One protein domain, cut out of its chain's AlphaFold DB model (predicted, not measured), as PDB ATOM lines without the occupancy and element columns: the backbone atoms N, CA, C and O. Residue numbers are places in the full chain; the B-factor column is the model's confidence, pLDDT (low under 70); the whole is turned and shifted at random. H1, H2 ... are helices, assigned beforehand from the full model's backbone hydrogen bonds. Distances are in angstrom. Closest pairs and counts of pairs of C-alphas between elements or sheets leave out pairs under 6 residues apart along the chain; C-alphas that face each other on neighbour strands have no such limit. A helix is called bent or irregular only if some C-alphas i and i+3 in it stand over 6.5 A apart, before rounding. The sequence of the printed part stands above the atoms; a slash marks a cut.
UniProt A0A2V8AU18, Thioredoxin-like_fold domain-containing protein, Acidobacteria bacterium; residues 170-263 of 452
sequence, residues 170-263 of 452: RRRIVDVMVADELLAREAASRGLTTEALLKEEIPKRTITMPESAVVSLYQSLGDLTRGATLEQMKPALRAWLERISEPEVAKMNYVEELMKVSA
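What this domain is: This is residues 170 to 263 of the 452 residues of the protein "Thioredoxin-like_fold domain-containing protein" of Acidobacteria bacterium (UniProt A0A2V8AU18). What shape is this? One long kinked helix, H4, makes the long axis, with H1 and short H2 near its last end and H3 packed on its first part; residues 170 to 177 of H1 stick out. What is printed? The part has 94 residues with four named helices, H1 to H4 in order, all helix; it is loose, radius of gyration of the C-alphas 16.7 A, spanning 51 by 30 by 20 A.

Where its parts are: Where are H1 and H2? H1, residues 170 to 189, runs 28.3 A from C-alpha 170 at (-5.302, 8.311, -2.802); H2 is residues 194 to 201. Where are H3 and H4? H3 is residues 211 to 225; H4, residues 230 to 261, runs 41.1 A to C-alpha 261 at (-3.148, -14.214, 7.851), with a kink of 46 degrees near residue 240. Both are irregular: C-alphas 220 and 223 are 8.9 A apart, 232 and 235 7.4 A.

How they stand to each other: What touches H1? Its residues 183 to 188 alone touch H2, about perpendicular at 79 degrees, closest C-alphas Ala 187 and Thr 194, 5.2 A. Its residues 179 to 183 alone touch H4, closest C-alphas Ala 179 and Val 255, 6.0 A, at a steep tilt of 69.7 degrees, only just short of perpendicular. What touches H3? Its residues 214 to 218 alone touch H4, closest C-alphas Val 214 and Leu 237, 6.1 A, at a steep tilt of 58 degrees, opposite ways. Are the helix backbones whole? O i to N i+4 pairs are all within hydrogen-bond range in H1 and H2, 7 of 11 in H3 and 23 of 28 in H4.

The domain as a whole: How far does it reach? The C-alphas farthest apart, Ser 189 and Gly 227, are 51.3 A apart. Is it continuous and confident? The printed part has no cut and no long link; pLDDT is under 70 at residues 220, 224 and 262 to 263.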
ATOM      1  N   ARG A 170      -6.467   8.825  -3.538       87.06
ATOM      2  CA  ARG A 170      -5.302   8.311  -2.802       87.06
ATOM      3  C   ARG A 170      -5.614   6.982  -2.128       87.06
ATOM      4  O   ARG A 170      -4.789   6.079  -2.179       87.06
ATOM      5  N   ARG A 171      -6.796   6.844  -1.528       84.44
ATOM      6  CA  ARG A 171      -7.229   5.634  -0.835       84.44
ATOM      7  C   ARG A 171      -7.301   4.456  -1.796       84.44
ATOM      8  O   ARG A 171      -6.702   3.428  -1.506       84.44
ATOM      9  N   ARG A 172      -7.941   4.638  -2.954       83.94
ATOM     10  CA  ARG A 172      -8.011   3.620  -4.010       83.94
ATOM     11  C   ARG A 172      -6.622   3.167  -4.456       83.94
ATOM     12  O   ARG A 172      -6.389   1.975  -4.605       83.94
ATOM     13  N   ILE A 173      -5.702   4.110  -4.663       83.75
ATOM     14  CA  ILE A 173      -4.331   3.787  -5.080       83.75
ATOM     15  C   ILE A 173      -3.562   3.070  -3.969       83.75
ATOM     16  O   ILE A 173      -2.901   2.077  -4.249       83.75
ATOM     17  N   VAL A 174      -3.683   3.508  -2.714       87.31
ATOM     18  CA  VAL A 174      -3.055   2.823  -1.576       87.31
ATOM     19  C   VAL A 174      -3.573   1.393  -1.436       87.31
ATOM     20  O   VAL A 174      -2.776   0.495  -1.192       87.31
ATOM     21  N   ASP A 175      -4.871   1.157  -1.635       81.94
ATOM     22  CA  ASP A 175      -5.440  -0.193  -1.577       81.94
ATOM     23  C   ASP A 175      -4.858  -1.110  -2.669       81.94
ATOM     24  O   ASP A 175      -4.528  -2.260  -2.383       81.94
ATOM     25  N   VAL A 176      -4.639  -0.590  -3.884       85.50
ATOM     26  CA  VAL A 176      -3.936  -1.320  -4.959       85.50
ATOM     27  C   VAL A 176      -2.482  -1.597  -4.579       85.50
ATOM     28  O   VAL A 176      -2.041  -2.737  -4.663       85.50
ATOM     29  N   MET A 177      -1.751  -0.588  -4.098       87.06
ATOM     30  CA  MET A 177      -0.347  -0.747  -3.696       87.06
ATOM     31  C   MET A 177      -0.182  -1.779  -2.575       87.06
ATOM     32  O   MET A 177       0.749  -2.580  -2.601       87.06
ATOM     33  N   VAL A 178      -1.093  -1.783  -1.598       88.75
ATOM     34  CA  VAL A 178      -1.114  -2.777  -0.520       88.75
ATOM     35  C   VAL A 178      -1.379  -4.172  -1.080       88.75
ATOM     36  O   VAL A 178      -0.671  -5.105  -0.717       88.75
ATOM     37  N   ALA A 179      -2.366  -4.325  -1.966       88.50
ATOM     38  CA  ALA A 179      -2.667  -5.609  -2.592       88.50
ATOM     39  C   ALA A 179      -1.467  -6.161  -3.380       88.50
ATOM     40  O   ALA A 179      -1.113  -7.329  -3.218       88.50
ATOM     41  N   ASP A 180      -0.819  -5.319  -4.186       90.31
ATOM     42  CA  ASP A 180       0.344  -5.701  -4.988       90.31
ATOM     43  C   ASP A 180       1.528  -6.116  -4.101       90.31
ATOM     44  O   ASP A 180       2.152  -7.148  -4.351       90.31
ATOM     45  N   GLU A 181       1.791  -5.377  -3.020       92.50
ATOM     46  CA  GLU A 181       2.850  -5.699  -2.056       92.50
ATOM     47  C   GLU A 181       2.572  -7.014  -1.308       92.50
ATOM     48  O   GLU A 181       3.478  -7.826  -1.111       92.50
ATOM     49  N   LEU A 182       1.318  -7.258  -0.909       92.31
ATOM     50  CA  LEU A 182       0.911  -8.508  -0.258       92.31
ATOM     51  C   LEU A 182       1.126  -9.709  -1.176       92.31
ATOM     52  O   LEU A 182       1.704 -10.713  -0.760       92.31
ATOM     53  N   LEU A 183       0.690  -9.594  -2.430       93.06
ATOM     54  CA  LEU A 183       0.852 -10.644  -3.427       93.06
ATOM     55  C   LEU A 183       2.327 -10.877  -3.769       93.06
ATOM     56  O   LEU A 183       2.745 -12.026  -3.880       93.06
ATOM     57  N   ALA A 184       3.132  -9.817  -3.888       93.56
ATOM     58  CA  ALA A 184       4.566  -9.933  -4.148       93.56
ATOM     59  C   ALA A 184       5.304 -10.642  -3.001       93.56
ATOM     60  O   ALA A 184       6.131 -11.521  -3.247       93.56
ATOM     61  N   ARG A 185       4.981 -10.311  -1.744       93.00
ATOM     62  CA  ARG A 185       5.557 -10.975  -0.562       93.00
ATOM     63  C   ARG A 185       5.173 -12.443  -0.476       93.00
ATOM     64  O   ARG A 185       6.026 -13.273  -0.171       93.00
ATOM     65  N   GLU A 186       3.915 -12.758  -0.755       94.44
ATOM     66  CA  GLU A 186       3.434 -14.137  -0.755       94.44
ATOM     67  C   GLU A 186       4.027 -14.953  -1.911       94.44
ATOM     68  O   GLU A 186       4.396 -16.110  -1.739       94.44
ATOM     69  N   ALA A 187       4.192 -14.350  -3.087       95.62
ATOM     70  CA  ALA A 187       4.857 -15.006  -4.205       95.62
ATOM     71  C   ALA A 187       6.324 -15.297  -3.859       95.62
ATOM     72  O   ALA A 187       6.789 -16.426  -4.020       95.62
ATOM     73  N   ALA A 188       7.027 -14.312  -3.288       94.81
ATOM     74  CA  ALA A 188       8.410 -14.459  -2.851       94.81
ATOM     75  C   ALA A 188       8.575 -15.525  -1.754       94.81
ATOM     76  O   ALA A 188       9.525 -16.306  -1.817       94.81
ATOM     77  N   SER A 189       7.649 -15.614  -0.789       94.69
ATOM     78  CA  SER A 189       7.692 -16.632   0.274       94.69
ATOM     79  C   SER A 189       7.568 -18.063  -0.271       94.69
ATOM     80  O   SER A 189       8.097 -18.998   0.332       94.69
ATOM     81  N   ARG A 190       6.932 -18.225  -1.440       95.81
ATOM     82  CA  ARG A 190       6.765 -19.500  -2.156       95.81
ATOM     83  C   ARG A 190       7.756 -19.709  -3.307       95.81
ATOM     84  O   ARG A 190       7.666 -20.719  -3.999       95.81
ATOM     85  N   GLY A 191       8.685 -18.778  -3.537       97.19
ATOM     86  CA  GLY A 191       9.622 -18.842  -4.666       97.19
ATOM     87  C   GLY A 191       8.952 -18.731  -6.045       97.19
ATOM     88  O   GLY A 191       9.476 -19.258  -7.024       97.19
ATOM     89  N   LEU A 192       7.792 -18.075  -6.125       97.06
ATOM     90  CA  LEU A 192       7.010 -17.864  -7.342       97.06
ATOM     91  C   LEU A 192       7.102 -16.406  -7.818       97.06
ATOM     92  O   LEU A 192       7.420 -15.497  -7.053       97.06
ATOM     93  N   THR A 193       6.758 -16.164  -9.086       97.50
ATOM     94  CA  THR A 193       6.370 -14.819  -9.539       97.50
ATOM     95  C   THR A 193       4.930 -14.528  -9.113       97.50
ATOM     96  O   THR A 193       4.134 -15.452  -8.936       97.50
ATOM     97  N   THR A 194       4.555 -13.251  -8.992       94.75
ATOM     98  CA  THR A 194       3.166 -12.867  -8.678       94.75
ATOM     99  C   THR A 194       2.168 -13.443  -9.685       94.75
ATOM    100  O   THR A 194       1.097 -13.902  -9.304       94.75
ATOM    101  N   GLU A 195       2.529 -13.481 -10.968       95.12
ATOM    102  CA  GLU A 195       1.699 -14.082 -12.015       95.12
ATOM    103  C   GLU A 195       1.508 -15.592 -11.806       95.12
ATOM    104  O   GLU A 195       0.384 -16.087 -11.886       95.12
ATOM    105  N   ALA A 196       2.582 -16.322 -11.481       97.12
ATOM    106  CA  ALA A 196       2.506 -17.753 -11.201       97.12
ATOM    107  C   ALA A 196       1.660 -18.042  -9.951       97.12
ATOM    108  O   ALA A 196       0.828 -18.949  -9.980       97.12
ATOM    109  N   LEU A 197       1.813 -17.231  -8.896       96.88
ATOM    110  CA  LEU A 197       0.990 -17.313  -7.689       96.88
ATOM    111  C   LEU A 197      -0.496 -17.124  -8.017       96.88
ATOM    112  O   LEU A 197      -1.326 -17.940  -7.627       96.88
ATOM    113  N   LEU A 198      -0.844 -16.066  -8.757       95.00
ATOM    114  CA  LEU A 198      -2.233 -15.788  -9.124       95.00
ATOM    115  C   LEU A 198      -2.817 -16.900 -10.003       95.00
ATOM    116  O   LEU A 198      -3.940 -17.341  -9.769       95.00
ATOM    117  N   LYS A 199      -2.050 -17.418 -10.966       95.88
ATOM    118  CA  LYS A 199      -2.483 -18.545 -11.802       95.88
ATOM    119  C   LYS A 199      -2.811 -19.793 -10.974       95.88
ATOM    120  O   LYS A 199      -3.709 -20.544 -11.348       95.88
ATOM    121  N   GLU A 200      -2.106 -20.008  -9.866       96.69
ATOM    122  CA  GLU A 200      -2.366 -21.118  -8.953       96.69
ATOM    123  C   GLU A 200      -3.559 -20.852  -8.016       96.69
ATOM    124  O   GLU A 200      -4.388 -21.733  -7.797       96.69
ATOM    125  N   GLU A 201      -3.658 -19.650  -7.446       96.00
ATOM    126  CA  GLU A 201      -4.562 -19.361  -6.325       96.00
ATOM    127  C   GLU A 201      -5.947 -18.852  -6.738       96.00
ATOM    128  O   GLU A 201      -6.918 -19.083  -6.011       96.00
ATOM    129  N   ILE A 202      -6.062 -18.189  -7.892       94.38
ATOM    130  CA  ILE A 202      -7.328 -17.613  -8.364       94.38
ATOM    131  C   ILE A 202      -8.380 -18.696  -8.649       94.38
ATOM    132  O   ILE A 202      -9.460 -18.603  -8.064       94.38
ATOM    133  N   PRO A 203      -8.097 -19.772  -9.417       94.81
ATOM    134  CA  PRO A 203      -9.101 -20.799  -9.708       94.81
ATOM    135  C   PRO A 203      -9.669 -21.489  -8.459       94.81
ATOM    136  O   PRO A 203     -10.811 -21.940  -8.471       94.81
ATOM    137  N   LYS A 204      -8.895 -21.549  -7.362       95.12
ATOM    138  CA  LYS A 204      -9.315 -22.145  -6.080       95.12
ATOM    139  C   LYS A 204     -10.398 -21.317  -5.366       95.12
ATOM    140  O   LYS A 204     -11.057 -21.831  -4.468       95.12
ATOM    141  N   ARG A 205     -10.552 -20.039  -5.734       93.75
ATOM    142  CA  ARG A 205     -11.440 -19.048  -5.093       93.75
ATOM    143  C   ARG A 205     -12.483 -18.461  -6.036       93.75
ATOM    144  O   ARG A 205     -13.267 -17.612  -5.615       93.75
ATOM    145  N   THR A 206     -12.487 -18.882  -7.295       91.12
ATOM    146  CA  THR A 206     -13.489 -18.459  -8.268       91.12
ATOM    147  C   THR A 206     -14.860 -18.971  -7.839       91.12
ATOM    148  O   THR A 206     -15.065 -20.173  -7.672       91.12
ATOM    149  N   ILE A 207     -15.801 -18.050  -7.653       87.19
ATOM    150  CA  ILE A 207     -17.201 -18.355  -7.357       87.19
ATOM    151  C   ILE A 207     -18.026 -17.843  -8.530       87.19
ATOM    152  O   ILE A 207     -17.901 -16.676  -8.898       87.19
ATOM    153  N   THR A 208     -18.889 -18.698  -9.079       89.56
ATOM    154  CA  THR A 208     -19.812 -18.296 -10.142       89.56
ATOM    155  C   THR A 208     -20.733 -17.190  -9.647       89.56
ATOM    156  O   THR A 208     -21.412 -17.342  -8.625       89.56
ATOM    157  N   MET A 209     -20.777 -16.078 -10.376       78.88
ATOM    158  CA  MET A 209     -21.603 -14.939  -9.987       78.88
ATOM    159  C   MET A 209     -23.096 -15.299 -10.049       78.88
ATOM    160  O   MET A 209     -23.536 -15.997 -10.969       78.88
ATOM    161  N   PRO A 210     -23.912 -14.828  -9.086       84.38
ATOM    162  CA  PRO A 210     -25.333 -15.146  -9.056       84.38
ATOM    163  C   PRO A 210     -26.070 -14.518 -10.242       84.38
ATOM    164  O   PRO A 210     -25.656 -13.503 -10.798       84.38
ATOM    165  N   GLU A 211     -27.238 -15.065 -10.579       86.88
ATOM    166  CA  GLU A 211     -28.068 -14.567 -11.685       86.88
ATOM    167  C   GLU A 211     -28.453 -13.082 -11.520       86.88
ATOM    168  O   GLU A 211     -28.557 -12.342 -12.496       86.88
ATOM    169  N   SER A 212     -28.576 -12.604 -10.278       79.94
ATOM    170  CA  SER A 212     -28.797 -11.184  -9.980       79.94
ATOM    171  C   SER A 212     -27.672 -10.274 -10.482       79.94
ATOM    172  O   SER A 212     -27.940  -9.121 -10.819       79.94
ATOM    173  N   ALA A 213     -26.436 -10.767 -10.582       73.44
ATOM    174  CA  ALA A 213     -25.321 -10.022 -11.155       73.44
ATOM    175  C   ALA A 213     -25.475  -9.857 -12.673       73.44
ATOM    176  O   ALA A 213     -25.206  -8.777 -13.190       73.44
ATOM    177  N   VAL A 214     -25.985 -10.876 -13.375       80.50
ATOM    178  CA  VAL A 214     -26.310 -10.794 -14.812       80.50
ATOM    179  C   VAL A 214     -27.398  -9.749 -15.045       80.50
ATOM    180  O   VAL A 214     -27.259  -8.893 -15.914       80.50
ATOM    181  N   VAL A 215     -28.456  -9.781 -14.229       81.56
ATOM    182  CA  VAL A 215     -29.544  -8.795 -14.283       81.56
ATOM    183  C   VAL A 215     -29.017  -7.387 -14.006       81.56
ATOM    184  O   VAL A 215     -29.342  -6.461 -14.742       81.56
ATOM    185  N   SER A 216     -28.175  -7.223 -12.982       70.62
ATOM    186  CA  SER A 216     -27.604  -5.920 -12.614       70.62
ATOM    187  C   SER A 216     -26.683  -5.373 -13.705       70.62
ATOM    188  O   SER A 216     -26.743  -4.188 -14.018       70.62
ATOM    189  N   LEU A 217     -25.868  -6.236 -14.318       74.75
ATOM    190  CA  LEU A 217     -25.008  -5.870 -15.440       74.75
ATOM    191  C   LEU A 217     -25.832  -5.493 -16.677       74.75
ATOM    192  O   LEU A 217     -25.531  -4.512 -17.338       74.75
ATOM    193  N   TYR A 218     -26.909  -6.219 -16.974       78.00
ATOM    194  CA  TYR A 218     -27.827  -5.838 -18.048       78.00
ATOM    195  C   TYR A 218     -28.488  -4.477 -17.781       78.00
ATOM    196  O   TYR A 218     -28.567  -3.634 -18.670       78.00
ATOM    197  N   GLN A 219     -28.936  -4.236 -16.548       76.75
ATOM    198  CA  GLN A 219     -29.542  -2.962 -16.157       76.75
ATOM    199  C   GLN A 219     -28.546  -1.801 -16.224       76.75
ATOM    200  O   GLN A 219     -28.928  -0.715 -16.649       76.75
ATOM    201  N   SER A 220     -27.280  -2.021 -15.848       66.88
ATOM    202  CA  SER A 220     -26.247  -0.982 -15.913       66.88
ATOM    203  C   SER A 220     -25.876  -0.600 -17.344       66.88
ATOM    204  O   SER A 220     -25.412   0.515 -17.568       66.88
ATOM    205  N   LEU A 221     -26.123  -1.486 -18.316       76.62
ATOM    206  CA  LEU A 221     -25.981  -1.157 -19.729       76.62
ATOM    207  C   LEU A 221     -27.059  -0.166 -20.194       76.62
ATOM    208  O   LEU A 221     -26.766   0.665 -21.045       76.62
ATOM    209  N   GLY A 222     -28.280  -0.204 -19.652       78.38
ATOM    210  CA  GLY A 222     -29.344   0.743 -20.012       78.38
ATOM    211  C   GLY A 222     -29.564   0.841 -21.527       78.38
ATOM    212  O   GLY A 222     -29.773  -0.170 -22.203       78.38
ATOM    213  N   ASP A 223     -29.455   2.051 -22.080       75.25
ATOM    214  CA  ASP A 223     -29.603   2.316 -23.522       75.25
ATOM    215  C   ASP A 223     -28.547   1.596 -24.383       75.25
ATOM    216  O   ASP A 223     -28.764   1.340 -25.571       75.25
ATOM    217  N   LEU A 224     -27.424   1.182 -23.783       66.38
ATOM    218  CA  LEU A 224     -26.363   0.433 -24.459       66.38
ATOM    219  C   LEU A 224     -26.816  -0.966 -24.910       66.38
ATOM    220  O   LEU A 224     -26.165  -1.571 -25.760       66.38
ATOM    221  N   THR A 225     -27.938  -1.471 -24.385       76.31
ATOM    222  CA  THR A 225     -28.560  -2.734 -24.821       76.31
ATOM    223  C   THR A 225     -29.147  -2.649 -26.234       76.31
ATOM    224  O   THR A 225     -29.377  -3.680 -26.863       76.31
ATOM    225  N   ARG A 226     -29.394  -1.435 -26.760       84.88
ATOM    226  CA  ARG A 226     -30.037  -1.179 -28.067       84.88
ATOM    227  C   ARG A 226     -31.334  -1.969 -28.283       84.88
ATOM    228  O   ARG A 226     -31.621  -2.426 -29.388       84.88
ATOM    229  N   GLY A 227     -32.107  -2.150 -27.214       85.25
ATOM    230  CA  GLY A 227     -33.372  -2.885 -27.239       85.25
ATOM    231  C   GLY A 227     -33.236  -4.411 -27.256       85.25
ATOM    232  O   GLY A 227     -34.261  -5.092 -27.287       85.25
ATOM    233  N   ALA A 228     -32.016  -4.962 -27.211       87.25
ATOM    234  CA  ALA A 228     -31.817  -6.392 -27.000       87.25
ATOM    235  C   ALA A 228     -32.324  -6.784 -25.610       87.25
ATOM    236  O   ALA A 228     -32.066  -6.082 -24.637       87.25
ATOM    237  N   THR A 229     -33.037  -7.904 -25.509       93.81
ATOM    238  CA  THR A 229     -33.600  -8.359 -24.235       93.81
ATOM    239  C   THR A 229     -32.534  -9.000 -23.349       93.81
ATOM    240  O   THR A 229     -31.511  -9.497 -23.831       93.81
ATOM    241  N   LEU A 230     -32.800  -9.065 -22.040       90.44
ATOM    242  CA  LEU A 230     -31.942  -9.783 -21.092       90.44
ATOM    243  C   LEU A 230     -31.665 -11.217 -21.561       90.44
ATOM    244  O   LEU A 230     -30.518 -11.644 -21.547       90.44
ATOM    245  N   GLU A 231     -32.686 -11.935 -22.032       95.00
ATOM    246  CA  GLU A 231     -32.530 -13.311 -22.519       95.00
ATOM    247  C   GLU A 231     -31.573 -13.408 -23.715       95.00
ATOM    248  O   GLU A 231     -30.771 -14.337 -23.790       95.00
ATOM    249  N   GLN A 232     -31.596 -12.425 -24.622       91.00
ATOM    250  CA  GLN A 232     -30.682 -12.382 -25.768       91.00
ATOM    251  C   GLN A 232     -29.234 -12.104 -25.343       91.00
ATOM    252  O   GLN A 232     -28.304 -12.671 -25.912       91.00
ATOM    253  N   MET A 233     -29.031 -11.244 -24.343       90.25
ATOM    254  CA  MET A 233     -27.691 -10.842 -23.900       90.25
ATOM    255  C   MET A 233     -27.095 -11.765 -22.833       90.25
ATOM    256  O   MET A 233     -25.876 -11.811 -22.670       90.25
ATOM    257  N   LYS A 234     -27.928 -12.519 -22.114       91.06
ATOM    258  CA  LYS A 234     -27.548 -13.332 -20.953       91.06
ATOM    259  C   LYS A 234     -26.328 -14.238 -21.176       91.06
ATOM    260  O   LYS A 234     -25.457 -14.220 -20.305       91.06
ATOM    261  N   PRO A 235     -26.178 -14.972 -22.300       92.31
ATOM    262  CA  PRO A 235     -24.976 -15.776 -22.539       92.31
ATOM    263  C   PRO A 235     -23.694 -14.934 -22.600       92.31
ATOM    264  O   PRO A 235     -22.693 -15.287 -21.981       92.31
ATOM    265  N   ALA A 236     -23.734 -13.791 -23.293       85.19
ATOM    266  CA  ALA A 236     -22.590 -12.889 -23.419       85.19
ATOM    267  C   ALA A 236     -22.251 -12.207 -22.086       85.19
ATOM    268  O   ALA A 236     -21.082 -12.094 -21.728       85.19
ATOM    269  N   LEU A 237     -23.273 -11.803 -21.327       81.50
ATOM    270  CA  LEU A 237     -23.105 -11.211 -20.001       81.50
ATOM    271  C   LEU A 237     -22.501 -12.208 -19.005       81.50
ATOM    272  O   LEU A 237     -21.595 -11.840 -18.262       81.50
ATOM    273  N   ARG A 238     -22.936 -13.477 -19.020       90.44
ATOM    274  CA  ARG A 238     -22.304 -14.533 -18.214       90.44
ATOM    275  C   ARG A 238     -20.850 -14.751 -18.597       90.44
ATOM    276  O   ARG A 238     -20.004 -14.728 -17.717       90.44
ATOM    277  N   ALA A 239     -20.560 -14.911 -19.886       84.88
ATOM    278  CA  ALA A 239     -19.188 -15.103 -20.350       84.88
ATOM    279  C   ALA A 239     -18.289 -13.907 -19.989       84.88
ATOM    280  O   ALA A 239     -17.101 -14.067 -19.709       84.88
ATOM    281  N   TRP A 240     -18.846 -12.692 -19.971       84.12
ATOM    282  CA  TRP A 240     -18.135 -11.508 -19.500       84.12
ATOM    283  C   TRP A 240     -17.871 -11.558 -17.991       84.12
ATOM    284  O   TRP A 240     -16.740 -11.310 -17.580       84.12
ATOM    285  N   LEU A 241     -18.867 -11.915 -17.173       77.38
ATOM    286  CA  LEU A 241     -18.688 -12.073 -15.726       77.38
ATOM    287  C   LEU A 241     -17.637 -13.146 -15.414       77.38
ATOM    288  O   LEU A 241     -16.711 -12.857 -14.665       77.38
ATOM    289  N   GLU A 242     -17.722 -14.315 -16.046       85.69
ATOM    290  CA  GLU A 242     -16.779 -15.431 -15.883       85.69
ATOM    291  C   GLU A 242     -15.344 -15.037 -16.253       85.69
ATOM    292  O   GLU A 242     -14.391 -15.383 -15.561       85.69
ATOM    293  N   ARG A 243     -15.171 -14.271 -17.335       84.56
ATOM    294  CA  ARG A 243     -13.839 -13.886 -17.816       84.56
ATOM    295  C   ARG A 243     -13.245 -12.687 -17.082       84.56
ATOM    296  O   ARG A 243     -12.026 -12.591 -16.989       84.56
ATOM    297  N   ILE A 244     -14.079 -11.746 -16.643       79.31
ATOM    298  CA  ILE A 244     -13.634 -10.439 -16.136       79.31
ATOM    299  C   ILE A 244     -13.906 -10.294 -14.642       79.31
ATOM    300  O   ILE A 244     -13.005  -9.956 -13.887       79.31
ATOM    301  N   SER A 245     -15.140 -10.530 -14.202       76.62
ATOM    302  CA  SER A 245     -15.543 -10.228 -12.823       76.62
ATOM    303  C   SER A 245     -15.152 -11.327 -11.841       76.62
ATOM    304  O   SER A 245     -14.649 -11.028 -10.764       76.62
ATOM    305  N   GLU A 246     -15.365 -12.592 -12.195       84.50
ATOM    306  CA  GLU A 246     -15.107 -13.731 -11.311       84.50
ATOM    307  C   GLU A 246     -13.624 -13.858 -10.908       84.50
ATOM    308  O   GLU A 246     -13.362 -14.002  -9.709       84.50
ATOM    309  N   PRO A 247     -12.636 -13.721 -11.823       85.44
ATOM    310  CA  PRO A 247     -11.222 -13.762 -11.457       85.44
ATOM    311  C   PRO A 247     -10.801 -12.570 -10.589       85.44
ATOM    312  O   PRO A 247     -10.024 -12.738  -9.650       85.44
ATOM    313  N   GLU A 248     -11.338 -11.377 -10.855       78.94
ATOM    314  CA  GLU A 248     -11.046 -10.182 -10.054       78.94
ATOM    315  C   GLU A 248     -11.629 -10.293  -8.641       78.94
ATOM    316  O   GLU A 248     -10.937 -10.007  -7.665       78.94
ATOM    317  N   VAL A 249     -12.860 -10.794  -8.492       78.12
ATOM    318  CA  VAL A 249     -13.455 -11.068  -7.174       78.12
ATOM    319  C   VAL A 249     -12.646 -12.126  -6.422       78.12
ATOM    320  O   VAL A 249     -12.353 -11.950  -5.240       78.12
ATOM    321  N   ALA A 250     -12.219 -13.195  -7.095       86.56
ATOM    322  CA  ALA A 250     -11.349 -14.206  -6.499       86.56
ATOM    323  C   ALA A 250      -9.997 -13.620  -6.051       86.56
ATOM    324  O   ALA A 250      -9.513 -13.955  -4.967       86.56
ATOM    325  N   LYS A 251      -9.416 -12.696  -6.831       88.94
ATOM    326  CA  LYS A 251      -8.194 -11.964  -6.463       88.94
ATOM    327  C   LYS A 251      -8.415 -11.104  -5.227       88.94
ATOM    328  O   LYS A 251      -7.596 -11.143  -4.313       88.94
ATOM    329  N   MET A 252      -9.520 -10.365  -5.173       79.81
ATOM    330  CA  MET A 252      -9.879  -9.554  -4.009       79.81
ATOM    331  C   MET A 252     -10.054 -10.415  -2.754       79.81
ATOM    332  O   MET A 252      -9.503 -10.073  -1.710       79.81
ATOM    333  N   ASN A 253     -10.740 -11.557  -2.867       87.56
ATOM    334  CA  ASN A 253     -10.901 -12.509  -1.765       87.56
ATOM    335  C   ASN A 253      -9.544 -13.033  -1.282       87.56
ATOM    336  O   ASN A 253      -9.292 -13.087  -0.080       87.56
ATOM    337  N   TYR A 254      -8.640 -13.364  -2.208       92.88
ATOM    338  CA  TYR A 254      -7.303 -13.823  -1.848       92.88
ATOM    339  C   TYR A 254      -6.489 -12.739  -1.128       92.88
ATOM    340  O   TYR A 254      -5.887 -13.002  -0.090       92.88
ATOM    341  N   VAL A 255      -6.517 -11.498  -1.619       90.00
ATOM    342  CA  VAL A 255      -5.874 -10.362  -0.940       90.00
ATOM    343  C   VAL A 255      -6.472 -10.149   0.456       90.00
ATOM    344  O   VAL A 255      -5.733  -9.897   1.406       90.00
ATOM    345  N   GLU A 256      -7.789 -10.295   0.616       86.56
ATOM    346  CA  GLU A 256      -8.448 -10.207   1.922       86.56
ATOM    347  C   GLU A 256      -7.978 -11.303   2.893       86.56
ATOM    348  O   GLU A 256      -7.749 -11.029   4.073       86.56
ATOM    349  N   GLU A 257      -7.788 -12.532   2.412       89.69
ATOM    350  CA  GLU A 257      -7.187 -13.612   3.197       89.69
ATOM    351  C   GLU A 257      -5.748 -13.278   3.611       89.69
ATOM    352  O   GLU A 257      -5.401 -13.412   4.787       89.69
ATOM    353  N   LEU A 258      -4.924 -12.768   2.688       90.19
ATOM    354  CA  LEU A 258      -3.538 -12.380   2.979       90.19
ATOM    355  C   LEU A 258      -3.452 -11.257   4.021       90.19
ATOM    356  O   LEU A 258      -2.605 -11.316   4.916       90.19
ATOM    357  N   MET A 259      -4.368 -10.284   3.967       83.44
ATOM    358  CA  MET A 259      -4.486  -9.236   4.987       83.44
ATOM    359  C   MET A 259      -4.823  -9.790   6.380       83.44
ATOM    360  O   MET A 259      -4.456  -9.184   7.390       83.44
ATOM    361  N   LYS A 260      -5.540 -10.917   6.464       81.50
ATOM    362  CA  LYS A 260      -5.915 -11.552   7.739       81.50
ATOM    363  C   LYS A 260      -4.797 -12.425   8.309       81.50
ATOM    364  O   LYS A 260      -4.648 -12.474   9.529       81.50
ATOM    365  N   VAL A 261      -4.053 -13.122   7.450       74.06
ATOM    366  CA  VAL A 261      -3.148 -14.214   7.851       74.06
ATOM    367  C   VAL A 261      -1.682 -13.784   7.921       74.06
ATOM    368  O   VAL A 261      -1.002 -14.119   8.888       74.06
ATOM    369  N   SER A 262      -1.188 -13.048   6.923       55.28
ATOM    370  CA  SER A 262       0.258 -12.999   6.639       55.28
ATOM    371  C   SER A 262       0.887 -11.625   6.866       55.28
ATOM    372  O   SER A 262       2.075 -11.528   7.170       55.28
ATOM    373  N   ALA A 263       0.108 -10.549   6.758       60.09
ATOM    374  CA  ALA A 263       0.588  -9.199   7.010       60.09
ATOM    375  C   ALA A 263      -0.568  -8.308   7.454       60.09
ATOM    376  O   ALA A 263      -1.534  -8.098   6.723       60.09
TER     377      ALA A 263